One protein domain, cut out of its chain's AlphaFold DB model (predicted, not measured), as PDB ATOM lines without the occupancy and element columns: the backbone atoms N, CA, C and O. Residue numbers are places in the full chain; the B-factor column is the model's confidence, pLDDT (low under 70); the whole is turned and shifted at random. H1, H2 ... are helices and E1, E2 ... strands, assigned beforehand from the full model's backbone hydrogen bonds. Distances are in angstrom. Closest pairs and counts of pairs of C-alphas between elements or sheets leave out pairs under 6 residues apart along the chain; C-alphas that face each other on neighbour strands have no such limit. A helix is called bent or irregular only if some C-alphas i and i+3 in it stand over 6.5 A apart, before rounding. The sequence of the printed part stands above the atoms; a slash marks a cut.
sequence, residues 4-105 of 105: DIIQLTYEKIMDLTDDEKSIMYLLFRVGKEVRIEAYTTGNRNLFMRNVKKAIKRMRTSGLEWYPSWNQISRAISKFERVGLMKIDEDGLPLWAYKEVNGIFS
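What this domain is: This is residues 4 to 105 of the 105 residues of an uncharacterized protein of Oceanobacillus picturae (UniProt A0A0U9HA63). What picture do these atoms give? A small two-stranded hairpin, E1 and E2, sits in the angle between two helices, with the long, kinked H2 beside E2 and H4 beside E1. H3 folds back across H2, while H1 and the short H5 lie near each other, far from the mean of the C-alphas. What is it built of, and how large is it? The printed part has 102 residues, with five named helices and two named strands in the order H1, H2, H3, H4, E1, E2, H5; the sheet, order E1 - E2, is antiparallel, and the class is mostly helix. The whole is compact, with a radius of gyration of the C-alphas of 14.1 A, and has a flat outline of 45 by 34 by 19 A.

Where its parts are: Where are the strands? E1 is residues 85 to 87, with C-alpha 85 at (52.341, 16.683, 67.101), and E2 is residues 93 to 95. Where are the helices? H2, residues 18 to 41, is 33.9 A long, H3, residues 46 to 60, 20.9 A, and H4, residues 69 to 82, 20.1 A. H1, residues 4 to 14, is 15.2 A long and begins at C-alpha 4, (58.386, 30.971, 74.785); H5, residues 97 to 101, ends at C-alpha 101, (63.660, 21.281, 66.531).

How they stand to each other: How do the strands pair? E1 and E2 form an antiparallel hairpin at 152 degrees, with N 86 and O 94 at 3.0 A and N 94 and O 86 at 2.8 A, within hydrogen-bond range. Which helices come near them? The closest C-alphas of H4 and E1 are those of Glu 80 and Lys 86, 5.0 A apart; those of H2 and E2 are Gly 31 and Pro 93, 6.0 A apart. How do the helices meet? H2 touches H3, closest at the C-alphas of Gly 31 and Phe 47, 6.1 A, at a steep tilt of 48 degrees, opposite ways. With residues 20 to 24 alone H2 touches H4, about perpendicular at 88 degrees, closest at the C-alphas of Glu 20 and Ala 75, 6.3 A. H1 and H5 are close but not clearly touching, with the C-alphas of Ile 5 and Glu 99 closest at 6.2 A. Are the helix backbones even? In H1, H3, H4 and H5 every O i to N i+4 pair is within hydrogen-bond range, in H2 18 of 20; H2 is irregular, with C-alphas 33 and 36 7.5 A apart and a kink of 48 degrees near residue 34.

The domain as a whole: How far does it reach? The two C-alphas farthest apart, those of Gly 62 and Ser 105, are 46.9 A apart. Is it unbroken? The printed part has no cut; the link from H3 to H4 is short, and the other links are tight. Where is confidence low? Residues 99 to 105 are under 70, and the mean pLDDT of the printed part is 90.8.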
ATOM      1  N   ASP A   4      58.966  30.724  76.107       77.88
ATOM      2  CA  ASP A   4      58.386  30.971  74.785       77.88
ATOM      3  C   ASP A   4      57.795  29.708  74.138       77.88
ATOM      4  O   ASP A   4      56.744  29.759  73.507       77.88
ATOM      5  N   ILE A   5      58.418  28.539  74.331       77.38
ATOM      6  CA  ILE A   5      57.927  27.267  73.764       77.38
ATOM      7  C   ILE A   5      56.630  26.851  74.444       77.38
ATOM      8  O   ILE A   5      55.708  26.359  73.791       77.38
ATOM      9  N   ILE A   6      56.565  27.039  75.764       81.38
ATOM     10  CA  ILE A   6      55.379  26.723  76.559       81.38
ATOM     11  C   ILE A   6      54.230  27.633  76.120       81.38
ATOM     12  O   ILE A   6      53.136  27.132  75.867       81.38
ATOM     13  N   GLN A   7      54.498  28.930  75.957       84.12
ATOM     14  CA  GLN A   7      53.513  29.914  75.512       84.12
ATOM     15  C   GLN A   7      52.990  29.613  74.096       84.12
ATOM     16  O   GLN A   7      51.783  29.499  73.902       84.12
ATOM     17  N   LEU A   8      53.878  29.378  73.125       83.25
ATOM     18  CA  LEU A   8      53.489  29.049  71.746       83.25
ATOM     19  C   LEU A   8      52.714  27.726  71.652       83.25
ATOM     20  O   LEU A   8      51.765  27.600  70.877       83.25
ATOM     21  N   THR A   9      53.103  26.726  72.448       85.94
ATOM     22  CA  THR A   9      52.367  25.456  72.526       85.94
ATOM     23  C   THR A   9      50.976  25.678  73.115       85.94
ATOM     24  O   THR A   9      50.001  25.116  72.618       85.94
ATOM     25  N   TYR A  10      50.870  26.516  74.148       87.12
ATOM     26  CA  TYR A  10      49.602  26.850  74.784       87.12
ATOM     27  C   TYR A  10      48.647  27.551  73.814       87.12
ATOM     28  O   TYR A  10      47.507  27.116  73.678       87.12
ATOM     29  N   GLU A  11      49.116  28.556  73.075       89.75
ATOM     30  CA  GLU A  11      48.322  29.265  72.058       89.75
ATOM     31  C   GLU A  11      47.750  28.302  71.011       89.75
ATOM     32  O   GLU A  11      46.547  28.285  70.756       89.75
ATOM     33  N   LYS A  12      48.582  27.391  70.496       90.81
ATOM     34  CA  LYS A  12      48.146  26.367  69.535       90.81
ATOM     35  C   LYS A  12      47.099  25.411  70.103       90.81
ATOM     36  O   LYS A  12      46.239  24.951  69.356       90.81
ATOM     37  N   ILE A  13      47.185  25.074  71.392       92.50
ATOM     38  CA  ILE A  13      46.186  24.242  72.080       92.50
ATOM     39  C   ILE A  13      44.885  25.026  72.287       92.50
ATOM     40  O   ILE A  13      43.802  24.449  72.167       92.50
ATOM     41  N   MET A  14      44.966  26.325  72.583       93.38
ATOM     42  CA  MET A  14      43.794  27.180  72.776       93.38
ATOM     43  C   MET A  14      42.973  27.342  71.493       93.38
ATOM     44  O   MET A  14      41.745  27.326  71.578       93.38
ATOM     45  N   ASP A  15      43.630  27.357  70.332       94.81
ATOM     46  CA  ASP A  15      43.008  27.400  68.997       94.81
ATOM     47  C   ASP A  15      42.323  26.087  68.560       94.81
ATOM     48  O   ASP A  15      41.736  26.000  67.473       94.81
ATOM     49  N   LEU A  16      42.407  25.027  69.370       96.12
ATOM     50  CA  LEU A  16      41.718  23.767  69.101       96.12
ATOM     51  C   LEU A  16      40.251  23.826  69.540       96.12
ATOM     52  O   LEU A  16      39.918  24.366  70.599       96.12
ATOM     53  N   THR A  17      39.377  23.179  68.770       97.00
ATOM     54  CA  THR A  17      37.998  22.917  69.209       97.00
ATOM     55  C   THR A  17      37.976  21.918  70.370       97.00
ATOM     56  O   THR A  17      38.948  21.195  70.602       97.00
ATOM     57  N   ASP A  18      36.860  21.816  71.091       95.81
ATOM     58  CA  ASP A  18      36.738  20.862  72.205       95.81
ATOM     59  C   ASP A  18      36.850  19.397  71.744       95.81
ATOM     60  O   ASP A  18      37.492  18.575  72.408       95.81
ATOM     61  N   ASP A  19      36.320  19.086  70.558       96.38
ATOM     62  CA  ASP A  19      36.503  17.793  69.890       96.38
ATOM     63  C   ASP A  19      37.990  17.516  69.621       96.38
ATOM     64  O   ASP A  19      38.498  16.426  69.897       96.38
ATOM     65  N   GLU A  20      38.720  18.504  69.100       97.75
ATOM     66  CA  GLU A  20      40.150  18.381  68.815       97.75
ATOM     67  C   GLU A  20      40.974  18.241  70.099       97.75
ATOM     68  O   GLU A  20      41.870  17.399  70.146       97.75
ATOM     69  N   LYS A  21      40.651  18.982  71.165       96.81
ATOM     70  CA  LYS A  21      41.284  18.832  72.489       96.81
ATOM     71  C   LYS A  21      41.035  17.440  73.068       96.81
ATOM     72  O   LYS A  21      41.959  16.812  73.588       96.81
ATOM     73  N   SER A  22      39.822  16.913  72.914       96.56
ATOM     74  CA  SER A  22      39.469  15.556  73.345       96.56
ATOM     75  C   SER A  22      40.244  14.489  72.563       96.56
ATOM     76  O   SER A  22      40.758  13.532  73.148       96.56
ATOM     77  N   ILE A  23      40.409  14.674  71.248       98.44
ATOM     78  CA  ILE A  23      41.261  13.814  70.414       98.44
ATOM     79  C   ILE A  23      42.731  13.931  70.832       98.44
ATOM     80  O   ILE A  23      43.398  12.911  70.991       98.44
ATOM     81  N   MET A  24      43.241  15.144  71.046       97.75
ATOM     82  CA  MET A  24      44.608  15.383  71.510       97.75
ATOM     83  C   MET A  24      44.880  14.623  72.812       97.75
ATOM     84  O   MET A  24      45.871  13.898  72.906       97.75
ATOM     85  N   TYR A  25      43.968  14.718  73.784       96.44
ATOM     86  CA  TYR A  25      44.067  14.003  75.054       96.44
ATOM     87  C   TYR A  25      44.064  12.479  74.873       96.44
ATOM     88  O   TYR A  25      44.895  11.784  75.463       96.44
ATOM     89  N   LEU A  26      43.181  11.950  74.018       97.88
ATOM     90  CA  LEU A  26      43.152  10.527  73.674       97.88
ATOM     91  C   LEU A  26      44.494  10.058  73.092       97.88
ATOM     92  O   LEU A  26      45.043   9.050  73.540       97.88
ATOM     93  N   LEU A  27      45.033  10.788  72.112       98.06
ATOM     94  CA  LEU A  27      46.302  10.462  71.459       98.06
ATOM     95  C   LEU A  27      47.472  10.539  72.448       98.06
ATOM     96  O   LEU A  27      48.317   9.645  72.464       98.06
ATOM     97  N   PHE A  28      47.499  11.554  73.315       96.88
ATOM     98  CA  PHE A  28      48.516  11.696  74.356       96.88
ATOM     99  C   PHE A  28      48.494  10.512  75.329       96.88
ATOM    100  O   PHE A  28      49.526   9.884  75.574       96.88
ATOM    101  N   ARG A  29      47.305  10.160  75.833       96.88
ATOM    102  CA  ARG A  29      47.118   9.028  76.744       96.88
ATOM    103  C   ARG A  29      47.568   7.711  76.134       96.88
ATOM    104  O   ARG A  29      48.380   7.014  76.736       96.88
ATOM    105  N   VAL A  30      47.077   7.389  74.937       97.81
ATOM    106  CA  VAL A  30      47.449   6.144  74.254       97.81
ATOM    107  C   VAL A  30      48.947   6.122  73.968       97.81
ATOM    108  O   VAL A  30      49.594   5.110  74.215       97.81
ATOM    109  N   GLY A  31      49.519   7.240  73.510       96.69
ATOM    110  CA  GLY A  31      50.953   7.361  73.250       96.69
ATOM    111  C   GLY A  31      51.800   7.076  74.488       96.69
ATOM    112  O   GLY A  31      52.790   6.359  74.392       96.69
ATOM    113  N   LYS A  32      51.392   7.580  75.660       95.00
ATOM    114  CA  LYS A  32      52.049   7.282  76.941       95.00
ATOM    115  C   LYS A  32      51.940   5.801  77.314       95.00
ATOM    116  O   LYS A  32      52.935   5.214  77.724       95.00
ATOM    117  N   GLU A  33      50.754   5.211  77.165       95.06
ATOM    118  CA  GLU A  33      50.483   3.810  77.518       95.06
ATOM    119  C   GLU A  33      51.300   2.827  76.661       95.06
ATOM    120  O   GLU A  33      51.796   1.831  77.180       95.06
ATOM    121  N   VAL A  34      51.482   3.113  75.367       95.31
ATOM    122  CA  VAL A  34      52.153   2.182  74.442       95.31
ATOM    123  C   VAL A  34      53.653   2.410  74.279       95.31
ATOM    124  O   VAL A  34      54.310   1.579  73.663       95.31
ATOM    125  N   ARG A  35      54.206   3.522  74.785       92.25
ATOM    126  CA  ARG A  35      55.590   3.936  74.492       92.25
ATOM    127  C   ARG A  35      56.618   2.869  74.864       92.25
ATOM    128  O   ARG A  35      57.474   2.544  74.051       92.25
ATOM    129  N   ILE A  36      56.503   2.300  76.064       90.62
ATOM    130  CA  ILE A  36      57.429   1.266  76.547       90.62
ATOM    131  C   ILE A  36      57.345   0.018  75.659       90.62
ATOM    132  O   ILE A  36      58.367  -0.480  75.202       90.62
ATOM    133  N   GLU A  37      56.137  -0.466  75.363       91.25
ATOM    134  CA  GLU A  37      55.951  -1.661  74.530       91.25
ATOM    135  C   GLU A  37      56.419  -1.427  73.085       91.25
ATOM    136  O   GLU A  37      57.048  -2.306  72.498       91.25
ATOM    137  N   ALA A  38      56.168  -0.245  72.516       91.19
ATOM    138  CA  ALA A  38      56.625   0.109  71.175       91.19
ATOM    139  C   ALA A  38      58.156   0.073  71.076       91.19
ATOM    140  O   ALA A  38      58.672  -0.551  70.153       91.19
ATOM    141  N   TYR A  39      58.872   0.642  72.053       88.75
ATOM    142  CA  TYR A  39      60.338   0.604  72.078       88.75
ATOM    143  C   TYR A  39      60.898  -0.800  72.299       88.75
ATOM    144  O   TYR A  39      61.863  -1.182  71.645       88.75
ATOM    145  N   THR A  40      60.275  -1.600  73.166       91.75
ATOM    146  CA  THR A  40      60.736  -2.971  73.429       91.75
ATOM    147  C   THR A  40      60.489  -3.906  72.245       91.75
ATOM    148  O   THR A  40      61.286  -4.801  71.985       91.75
ATOM    149  N   THR A  41      59.372  -3.737  71.531       92.50
ATOM    150  CA  THR A  41      58.953  -4.662  70.461       92.50
ATOM    151  C   THR A  41      59.293  -4.180  69.052       92.50
ATOM    152  O   THR A  41      59.167  -4.956  68.106       92.50
ATOM    153  N   GLY A  42      59.649  -2.904  68.879       91.75
ATOM    154  CA  GLY A  42      59.814  -2.270  67.567       91.75
ATOM    155  C   GLY A  42      58.513  -2.167  66.758       91.75
ATOM    156  O   GLY A  42      58.541  -1.920  65.550       91.75
ATOM    157  N   ASN A  43      57.347  -2.395  67.376       93.88
ATOM    158  CA  ASN A  43      56.078  -2.442  66.657       93.88
ATOM    159  C   ASN A  43      55.512  -1.041  66.387       93.88
ATOM    160  O   ASN A  43      54.699  -0.516  67.152       93.88
ATOM    161  N   ARG A  44      55.853  -0.491  65.220       93.94
ATOM    162  CA  ARG A  44      55.434   0.850  64.766       93.94
ATOM    163  C   ARG A  44      53.922   1.043  64.619       93.94
ATOM    164  O   ARG A  44      53.420   2.160  64.610       93.94
ATOM    165  N   ASN A  45      53.151  -0.040  64.532       95.69
ATOM    166  CA  ASN A  45      51.692   0.037  64.412       95.69
ATOM    167  C   ASN A  45      50.978   0.051  65.770       95.69
ATOM    168  O   ASN A  45      49.749   0.194  65.827       95.69
ATOM    169  N   LEU A  46      51.716  -0.129  66.869       95.88
ATOM    170  CA  LEU A  46      51.143  -0.337  68.191       95.88
ATOM    171  C   LEU A  46      50.307   0.856  68.659       95.88
ATOM    172  O   LEU A  46      49.199   0.657  69.166       95.88
ATOM    173  N   PHE A  47      50.795   2.075  68.443       97.50
ATOM    174  CA  PHE A  47      50.086   3.301  68.794       97.50
ATOM    175  C   PHE A  47      48.722   3.382  68.101       97.50
ATOM    176  O   PHE A  47      47.685   3.361  68.765       97.50
ATOM    177  N   MET A  48      48.696   3.364  66.764       97.50
ATOM    178  CA  MET A  48      47.455   3.510  65.993       97.50
ATOM    179  C   MET A  48      46.476   2.354  66.227       97.50
ATOM    180  O   MET A  48      45.257   2.559  66.270       97.50
ATOM    181  N   ARG A  49      46.983   1.135  66.452       97.06
ATOM    182  CA  ARG A  49      46.160  -0.010  66.860       97.06
ATOM    183  C   ARG A  49      45.474   0.242  68.203       97.06
ATOM    184  O   ARG A  49      44.290  -0.067  68.346       97.06
ATOM    185  N   ASN A  50      46.187   0.804  69.175       98.06
ATOM    186  CA  ASN A  50      45.624   1.106  70.487       98.06
ATOM    187  C   ASN A  50      44.697   2.326  70.473       98.06
ATOM    188  O   ASN A  50      43.697   2.302  71.185       98.06
ATOM    189  N   VAL A  51      44.916   3.314  69.597       98.25
ATOM    190  CA  VAL A  51      43.950   4.407  69.372       98.25
ATOM    191  C   VAL A  51      42.614   3.833  68.894       98.25
ATOM    192  O   VAL A  51      41.572   4.109  69.489       98.25
ATOM    193  N   LYS A  52      42.628   2.941  67.891       97.75
ATOM    194  CA  LYS A  52      41.408   2.256  67.421       97.75
ATOM    195  C   LYS A  52      40.722   1.461  68.533       97.75
ATOM    196  O   LYS A  52      39.500   1.519  68.667       97.75
ATOM    197  N   LYS A  53      41.492   0.728  69.347       97.12
ATOM    198  CA  LYS A  53      40.952  -0.008  70.503       97.12
ATOM    199  C   LYS A  53      40.335   0.933  71.538       97.12
ATOM    200  O   LYS A  53      39.272   0.621  72.061       97.12
ATOM    201  N   ALA A  54      40.967   2.068  71.825       97.00
ATOM    202  CA  ALA A  54      40.460   3.048  72.775       97.00
ATOM    203  C   ALA A  54      39.120   3.640  72.312       97.00
ATOM    204  O   ALA A  54      38.165   3.605  73.077       97.00
ATOM    205  N   ILE A  55      39.003   4.035  71.042       96.62
ATOM    206  CA  ILE A  55      37.740   4.517  70.452       96.62
ATOM    207  C   ILE A  55      36.653   3.441  70.522       96.62
ATOM    208  O   ILE A  55      35.519   3.716  70.911       96.62
ATOM    209  N   LYS A  56      36.998   2.188  70.192       96.38
ATOM    210  CA  LYS A  56      36.061   1.066  70.312       96.38
ATOM    211  C   LYS A  56      35.575   0.902  71.755       96.38
ATOM    212  O   LYS A  56      34.378   0.728  71.948       96.38
ATOM    213  N   ARG A  57      36.474   0.997  72.745       95.81
ATOM    214  CA  ARG A  57      36.119   0.938  74.173       95.81
ATOM    215  C   ARG A  57      35.183   2.075  74.572       95.81
ATOM    216  O   ARG A  57      34.154   1.799  75.169       95.81
ATOM    217  N   MET A  58      35.490   3.313  74.181       94.81
ATOM    218  CA  MET A  58      34.634   4.481  74.431       94.81
ATOM    219  C   MET A  58      33.203   4.245  73.934       94.81
ATOM    220  O   MET A  58      32.247   4.430  74.684       94.81
ATOM    221  N   ARG A  59      33.070   3.738  72.701       92.88
ATOM    222  CA  ARG A  59      31.775   3.396  72.101       92.88
ATOM    223  C   ARG A  59      31.043   2.289  72.863       92.88
ATOM    224  O   ARG A  59      29.841   2.388  73.064       92.88
ATOM    225  N   THR A  60      31.740   1.229  73.277       94.25
ATOM    226  CA  THR A  60      31.116   0.113  74.013       94.25
ATOM    227  C   THR A  60      30.771   0.457  75.459       94.25
ATOM    228  O   THR A  60      29.868  -0.149  76.017       94.25
ATOM    229  N   SER A  61      31.475   1.416  76.062       92.75
ATOM    230  CA  SER A  61      31.214   1.895  77.424       92.75
ATOM    231  C   SER A  61      30.054   2.891  77.502       92.75
ATOM    232  O   SER A  61      29.724   3.326  78.599       92.75
ATOM    233  N   GLY A  62      29.445   3.256  76.368       89.94
ATOM    234  CA  GLY A  62      28.300   4.164  76.332       89.94
ATOM    235  C   GLY A  62      28.652   5.626  76.600       89.94
ATOM    236  O   GLY A  62      27.791   6.368  77.057       89.94
ATOM    237  N   LEU A  63      29.897   6.050  76.339       89.25
ATOM    238  CA  LEU A  63      30.237   7.474  76.412       89.25
ATOM    239  C   LEU A  63      29.390   8.265  75.410       89.25
ATOM    240  O   LEU A  63      29.254   7.856  74.255       89.25
ATOM    241  N   GLU A  64      28.878   9.417  75.850       88.81
ATOM    242  CA  GLU A  64      28.039  10.309  75.036       88.81
ATOM    243  C   GLU A  64      28.754  10.790  73.770       88.81
ATOM    244  O   GLU A  64      28.123  11.013  72.738       88.81
ATOM    245  N   TRP A  65      30.086  10.890  73.826       93.00
ATOM    246  CA  TRP A  65      30.913  11.302  72.704       93.00
ATOM    247  C   TRP A  65      32.129  10.387  72.512       93.00
ATOM    248  O   TRP A  65      32.785   9.955  73.464       93.00
ATOM    249  N   TYR A  66      32.452  10.114  71.248       95.31
ATOM    250  CA  TYR A  66      33.675   9.442  70.818       95.31
ATOM    251  C   TYR A  66      34.016   9.835  69.372       95.31
ATOM    252  O   TYR A  66      33.113   9.986  68.545       95.31
ATOM    253  N   PRO A  67      35.306   9.961  69.017       96.88
ATOM    254  CA  PRO A  67      35.689  10.406  67.686       96.88
ATOM    255  C   PRO A  67      35.588   9.270  66.663       96.88
ATOM    256  O   PRO A  67      35.970   8.124  66.917       96.88
ATOM    257  N   SER A  68      35.143   9.596  65.454       96.81
ATOM    258  CA  SER A  68      35.295   8.725  64.288       96.81
ATOM    259  C   SER A  68      36.760   8.635  63.853       96.81
ATOM    260  O   SER A  68      37.569   9.528  64.108       96.81
ATOM    261  N   TRP A  69      37.109   7.584  63.107       95.75
ATOM    262  CA  TRP A  69      38.459   7.463  62.546       95.75
ATOM    263  C   TRP A  69      38.824   8.629  61.616       95.75
ATOM    264  O   TRP A  69      39.961   9.085  61.611       95.75
ATOM    265  N   ASN A  70      37.848   9.169  60.881       97.25
ATOM    266  CA  ASN A  70      38.066  10.327  60.017       97.25
ATOM    267  C   ASN A  70      38.385  11.593  60.824       97.25
ATOM    268  O   ASN A  70      39.251  12.361  60.414       97.25
ATOM    269  N   GLN A  71      37.728  11.802  61.972       97.88
ATOM    270  CA  GLN A  71      38.056  12.908  62.879       97.88
ATOM    271  C   GLN A  71      39.471  12.756  63.446       97.88
ATOM    272  O   GLN A  71      40.222  13.727  63.439       97.88
ATOM    273  N   ILE A  72      39.872  11.542  63.842       98.19
ATOM    274  CA  ILE A  72      41.245  11.257  64.290       98.19
ATOM    275  C   ILE A  72      42.266  11.610  63.209       98.19
ATOM    276  O   ILE A  72      43.194  12.369  63.476       98.19
ATOM    277  N   SER A  73      42.090  11.098  61.988       97.38
ATOM    278  CA  SER A  73      43.025  11.354  60.889       97.38
ATOM    279  C   SER A  73      43.138  12.847  60.577       97.38
ATOM    280  O   SER A  73      44.245  13.360  60.443       97.38
ATOM    281  N   ARG A  74      42.008  13.568  60.525       97.88
ATOM    282  CA  ARG A  74      41.997  15.023  60.297       97.88
ATOM    283  C   ARG A  74      42.695  15.791  61.418       97.88
ATOM    284  O   ARG A  74      43.453  16.713  61.127       97.88
ATOM    285  N   ALA A  75      42.466  15.406  62.673       98.00
ATOM    286  CA  ALA A  75      43.113  16.021  63.825       98.00
ATOM    287  C   ALA A  75      44.632  15.800  63.800       98.00
ATOM    288  O   ALA A  75      45.373  16.765  63.943       98.00
ATOM    289  N   ILE A  76      45.101  14.576  63.520       97.75
ATOM    290  CA  ILE A  76      46.538  14.278  63.377       97.75
ATOM    291  C   ILE A  76      47.163  15.159  62.289       97.75
ATOM    292  O   ILE A  76      48.149  15.842  62.556       97.75
ATOM    293  N   SER A  77      46.556  15.230  61.097       97.19
ATOM    294  CA  SER A  77      47.058  16.090  60.016       97.19
ATOM    295  C   SER A  77      47.076  17.575  60.401       97.19
ATOM    296  O   SER A  77      48.011  18.296  60.049       97.19
ATOM    297  N   LYS A  78      46.064  18.057  61.141       96.50
ATOM    298  CA  LYS A  78      46.055  19.434  61.656       96.50
ATOM    299  C   LYS A  78      47.195  19.649  62.649       96.50
ATOM    300  O   LYS A  78      47.923  20.626  62.489       96.50
ATOM    301  N   PHE A  79      47.360  18.761  63.631       96.62
ATOM    302  CA  PHE A  79      48.398  18.857  64.661       96.62
ATOM    303  C   PHE A  79      49.801  18.859  64.056       96.62
ATOM    304  O   PHE A  79      50.640  19.656  64.473       96.62
ATOM    305  N   GLU A  80      50.030  18.054  63.020       95.19
ATOM    306  CA  GLU A  80      51.297  18.027  62.294       95.19
ATOM    307  C   GLU A  80      51.570  19.345  61.575       95.19
ATOM    308  O   GLU A  80      52.656  19.922  61.715       95.19
ATOM    309  N   ARG A  81      50.562  19.870  60.871       93.06
ATOM    310  CA  ARG A  81      50.647  21.149  60.159       93.06
ATOM    311  C   ARG A  81      51.012  22.294  61.105       93.06
ATOM    312  O   ARG A  81      51.949  23.040  60.813       93.06
ATOM    313  N   VAL A  82      50.324  22.400  62.245       91.62
ATOM    314  CA  VAL A  82      50.561  23.469  63.234       91.62
ATOM    315  C   VAL A  82      51.782  23.217  64.129       91.62
ATOM    316  O   VAL A  82      52.173  24.096  64.890       91.62
ATOM    317  N   GLY A  83      52.430  22.054  64.019       90.19
ATOM    318  CA  GLY A  83      53.640  21.710  64.777       90.19
ATOM    319  C   GLY A  83      53.401  21.118  66.168       90.19
ATOM    320  O   GLY A  83      54.365  20.778  66.842       90.19
ATOM    321  N   LEU A  84      52.143  20.933  66.576       92.75
ATOM    322  CA  LEU A  84      51.786  20.391  67.890       92.75
ATOM    323  C   LEU A  84      52.203  18.932  68.066       92.75
ATOM    324  O   LEU A  84      52.638  18.542  69.147       92.75
ATOM    325  N   MET A  85      52.037  18.109  67.030       95.19
ATOM    326  CA  MET A  85      52.341  16.683  67.101       95.19
ATOM    327  C   MET A  85      52.627  16.115  65.721       95.19
ATOM    328  O   MET A  85      51.926  16.447  64.774       95.19
ATOM    329  N   LYS A  86      53.608  15.223  65.616       95.06
ATOM    330  CA  LYS A  86      53.761  14.320  64.469       95.06
ATOM    331  C   LYS A  86      53.894  12.883  64.952       95.06
ATOM    332  O   LYS A  86      54.191  12.653  66.124       95.06
ATOM    333  N   ILE A  87      53.725  11.929  64.047       94.81
ATOM    334  CA  ILE A  87      54.129  10.544  64.292       94.81
ATOM    335  C   ILE A  87      55.591  10.401  63.867       94.81
ATOM    336  O   ILE A  87      55.955  10.809  62.764       94.81
ATOM    337  N   ASP A  88      56.437   9.903  64.763       92.56
ATOM    338  CA  ASP A  88      57.852   9.662  64.491       92.56
ATOM    339  C   ASP A  88      58.084   8.343  63.732       92.56
ATOM    340  O   ASP A  88      57.153   7.623  63.360       92.56
ATOM    341  N   GLU A  89      59.352   8.039  63.460       90.62
ATOM    342  CA  GLU A  89      59.758   6.830  62.738       90.62
ATOM    343  C   GLU A  89      59.452   5.528  63.490       90.62
ATOM    344  O   GLU A  89      59.313   4.477  62.858       90.62
ATOM    345  N   ASP A  90      59.266   5.604  64.809       90.31
ATOM    346  CA  ASP A  90      58.858   4.492  65.666       90.31
ATOM    347  C   ASP A  90      57.334   4.335  65.726       90.31
ATOM    348  O   ASP A  90      56.814   3.446  66.406       90.31
ATOM    349  N   GLY A  91      56.590   5.166  64.991       93.50
ATOM    350  CA  GLY A  91      55.135   5.135  64.970       93.50
ATOM    351  C   GLY A  91      54.500   5.704  66.240       93.50
ATOM    352  O   GLY A  91      53.332   5.419  66.518       93.50
ATOM    353  N   LEU A  92      55.241   6.496  67.018       95.38
ATOM    354  CA  LEU A  92      54.791   7.115  68.260       95.38
ATOM    355  C   LEU A  92      54.540   8.618  68.081       95.38
ATOM    356  O   LEU A  92      55.138   9.263  67.223       95.38
ATOM    357  N   PRO A  93      53.656   9.223  68.894       95.81
ATOM    358  CA  PRO A  93      53.468  10.663  68.859       95.81
ATOM    359  C   PRO A  93      54.676  11.385  69.473       95.81
ATOM    360  O   PRO A  93      55.047  11.137  70.629       95.81
ATOM    361  N   LEU A  94      55.231  12.326  68.712       93.19
ATOM    362  CA  LEU A  94      56.213  13.313  69.145       93.19
ATOM    363  C   LEU A  94      55.543  14.688  69.231       93.19
ATOM    364  O   LEU A  94      55.063  15.218  68.228       93.19
ATOM    365  N   TRP A  95      55.509  15.251  70.437       91.88
ATOM    366  CA  TRP A  95      54.817  16.503  70.756       91.88
ATOM    367  C   TRP A  95      55.751  17.712  70.670       91.88
ATOM    368  O   TRP A  95      56.941  17.578  70.946       91.88
ATOM    369  N   ALA A  96      55.196  18.875  70.309       85.50
ATOM    370  CA  ALA A  96      55.905  20.154  70.161       85.50
ATOM    371  C   ALA A  96      57.192  20.039  69.317       85.50
ATOM    372  O   ALA A  96      58.228  20.631  69.620       85.50
ATOM    373  N   TYR A  97      57.159  19.199  68.276       79.38
ATOM    374  CA  TYR A  97      58.371  18.797  67.563       79.38
ATOM    375  C   TYR A  97      58.994  19.943  66.760       79.38
ATOM    376  O   TYR A  97      60.205  19.942  66.557       79.38
ATOM    377  N   LYS A  98      58.193  20.903  66.274       74.25
ATOM    378  CA  LYS A  98      58.723  22.044  65.509       74.25
ATOM    379  C   LYS A  98      59.442  23.024  66.426       74.25
ATOM    380  O   LYS A  98      60.469  23.570  66.048       74.25
ATOM    381  N   GLU A  99      58.916  23.214  67.623       67.88
ATOM    382  CA  GLU A  99      59.452  24.090  68.649       67.88
ATOM    383  C   GLU A  99      60.718  23.493  69.245       67.88
ATOM    384  O   GLU A  99      61.706  24.199  69.381       67.88
ATOM    385  N   VAL A 100      60.728  22.184  69.521       60.97
ATOM    386  CA  VAL A 100      61.936  21.480  69.965       60.97
ATOM    387  C   VAL A 100      63.018  21.534  68.884       60.97
ATOM    388  O   VAL A 100      64.152  21.888  69.186       60.97
ATOM    389  N   ASN A 101      62.679  21.263  67.620       58.66
ATOM    390  CA  ASN A 101      63.660  21.281  66.531       58.66
ATOM    391  C   ASN A 101      64.222  22.682  66.242       58.66
ATOM    392  O   ASN A 101      65.399  22.783  65.920       58.66
ATOM    393  N   GLY A 102      63.419  23.742  66.380       57.22
ATOM    394  CA  GLY A 102      63.864  25.125  66.170       57.22
ATOM    395  C   GLY A 102      64.808  25.670  67.253       57.22
ATOM    396  O   GLY A 102      65.379  26.735  67.068       57.22
ATOM    397  N   ILE A 103      64.975  24.964  68.378       52.69
ATOM    398  CA  ILE A 103      65.968  25.296  69.421       52.69
ATOM    399  C   ILE A 103      67.342  24.707  69.088       52.69
ATOM    400  O   ILE A 103      68.360  25.229  69.533       52.69
ATOM    401  N   PHE A 104      67.371  23.583  68.368       47.25
ATOM    402  CA  PHE A 104      68.592  22.827  68.074       47.25
ATOM    403  C   PHE A 104      69.102  23.040  66.639       47.25
ATOM    404  O   PHE A 104      70.021  22.340  66.215       47.25
ATOM    405  N   SER A 105      68.504  23.984  65.905       40.44
ATOM    406  CA  SER A 105      68.952  24.490  64.601       40.44
ATOM    407  C   SER A 105      69.615  25.849  64.754       40.44
ATOM    408  O   SER A 105      70.676  26.055  64.132       40.44
TER     409      SER A 105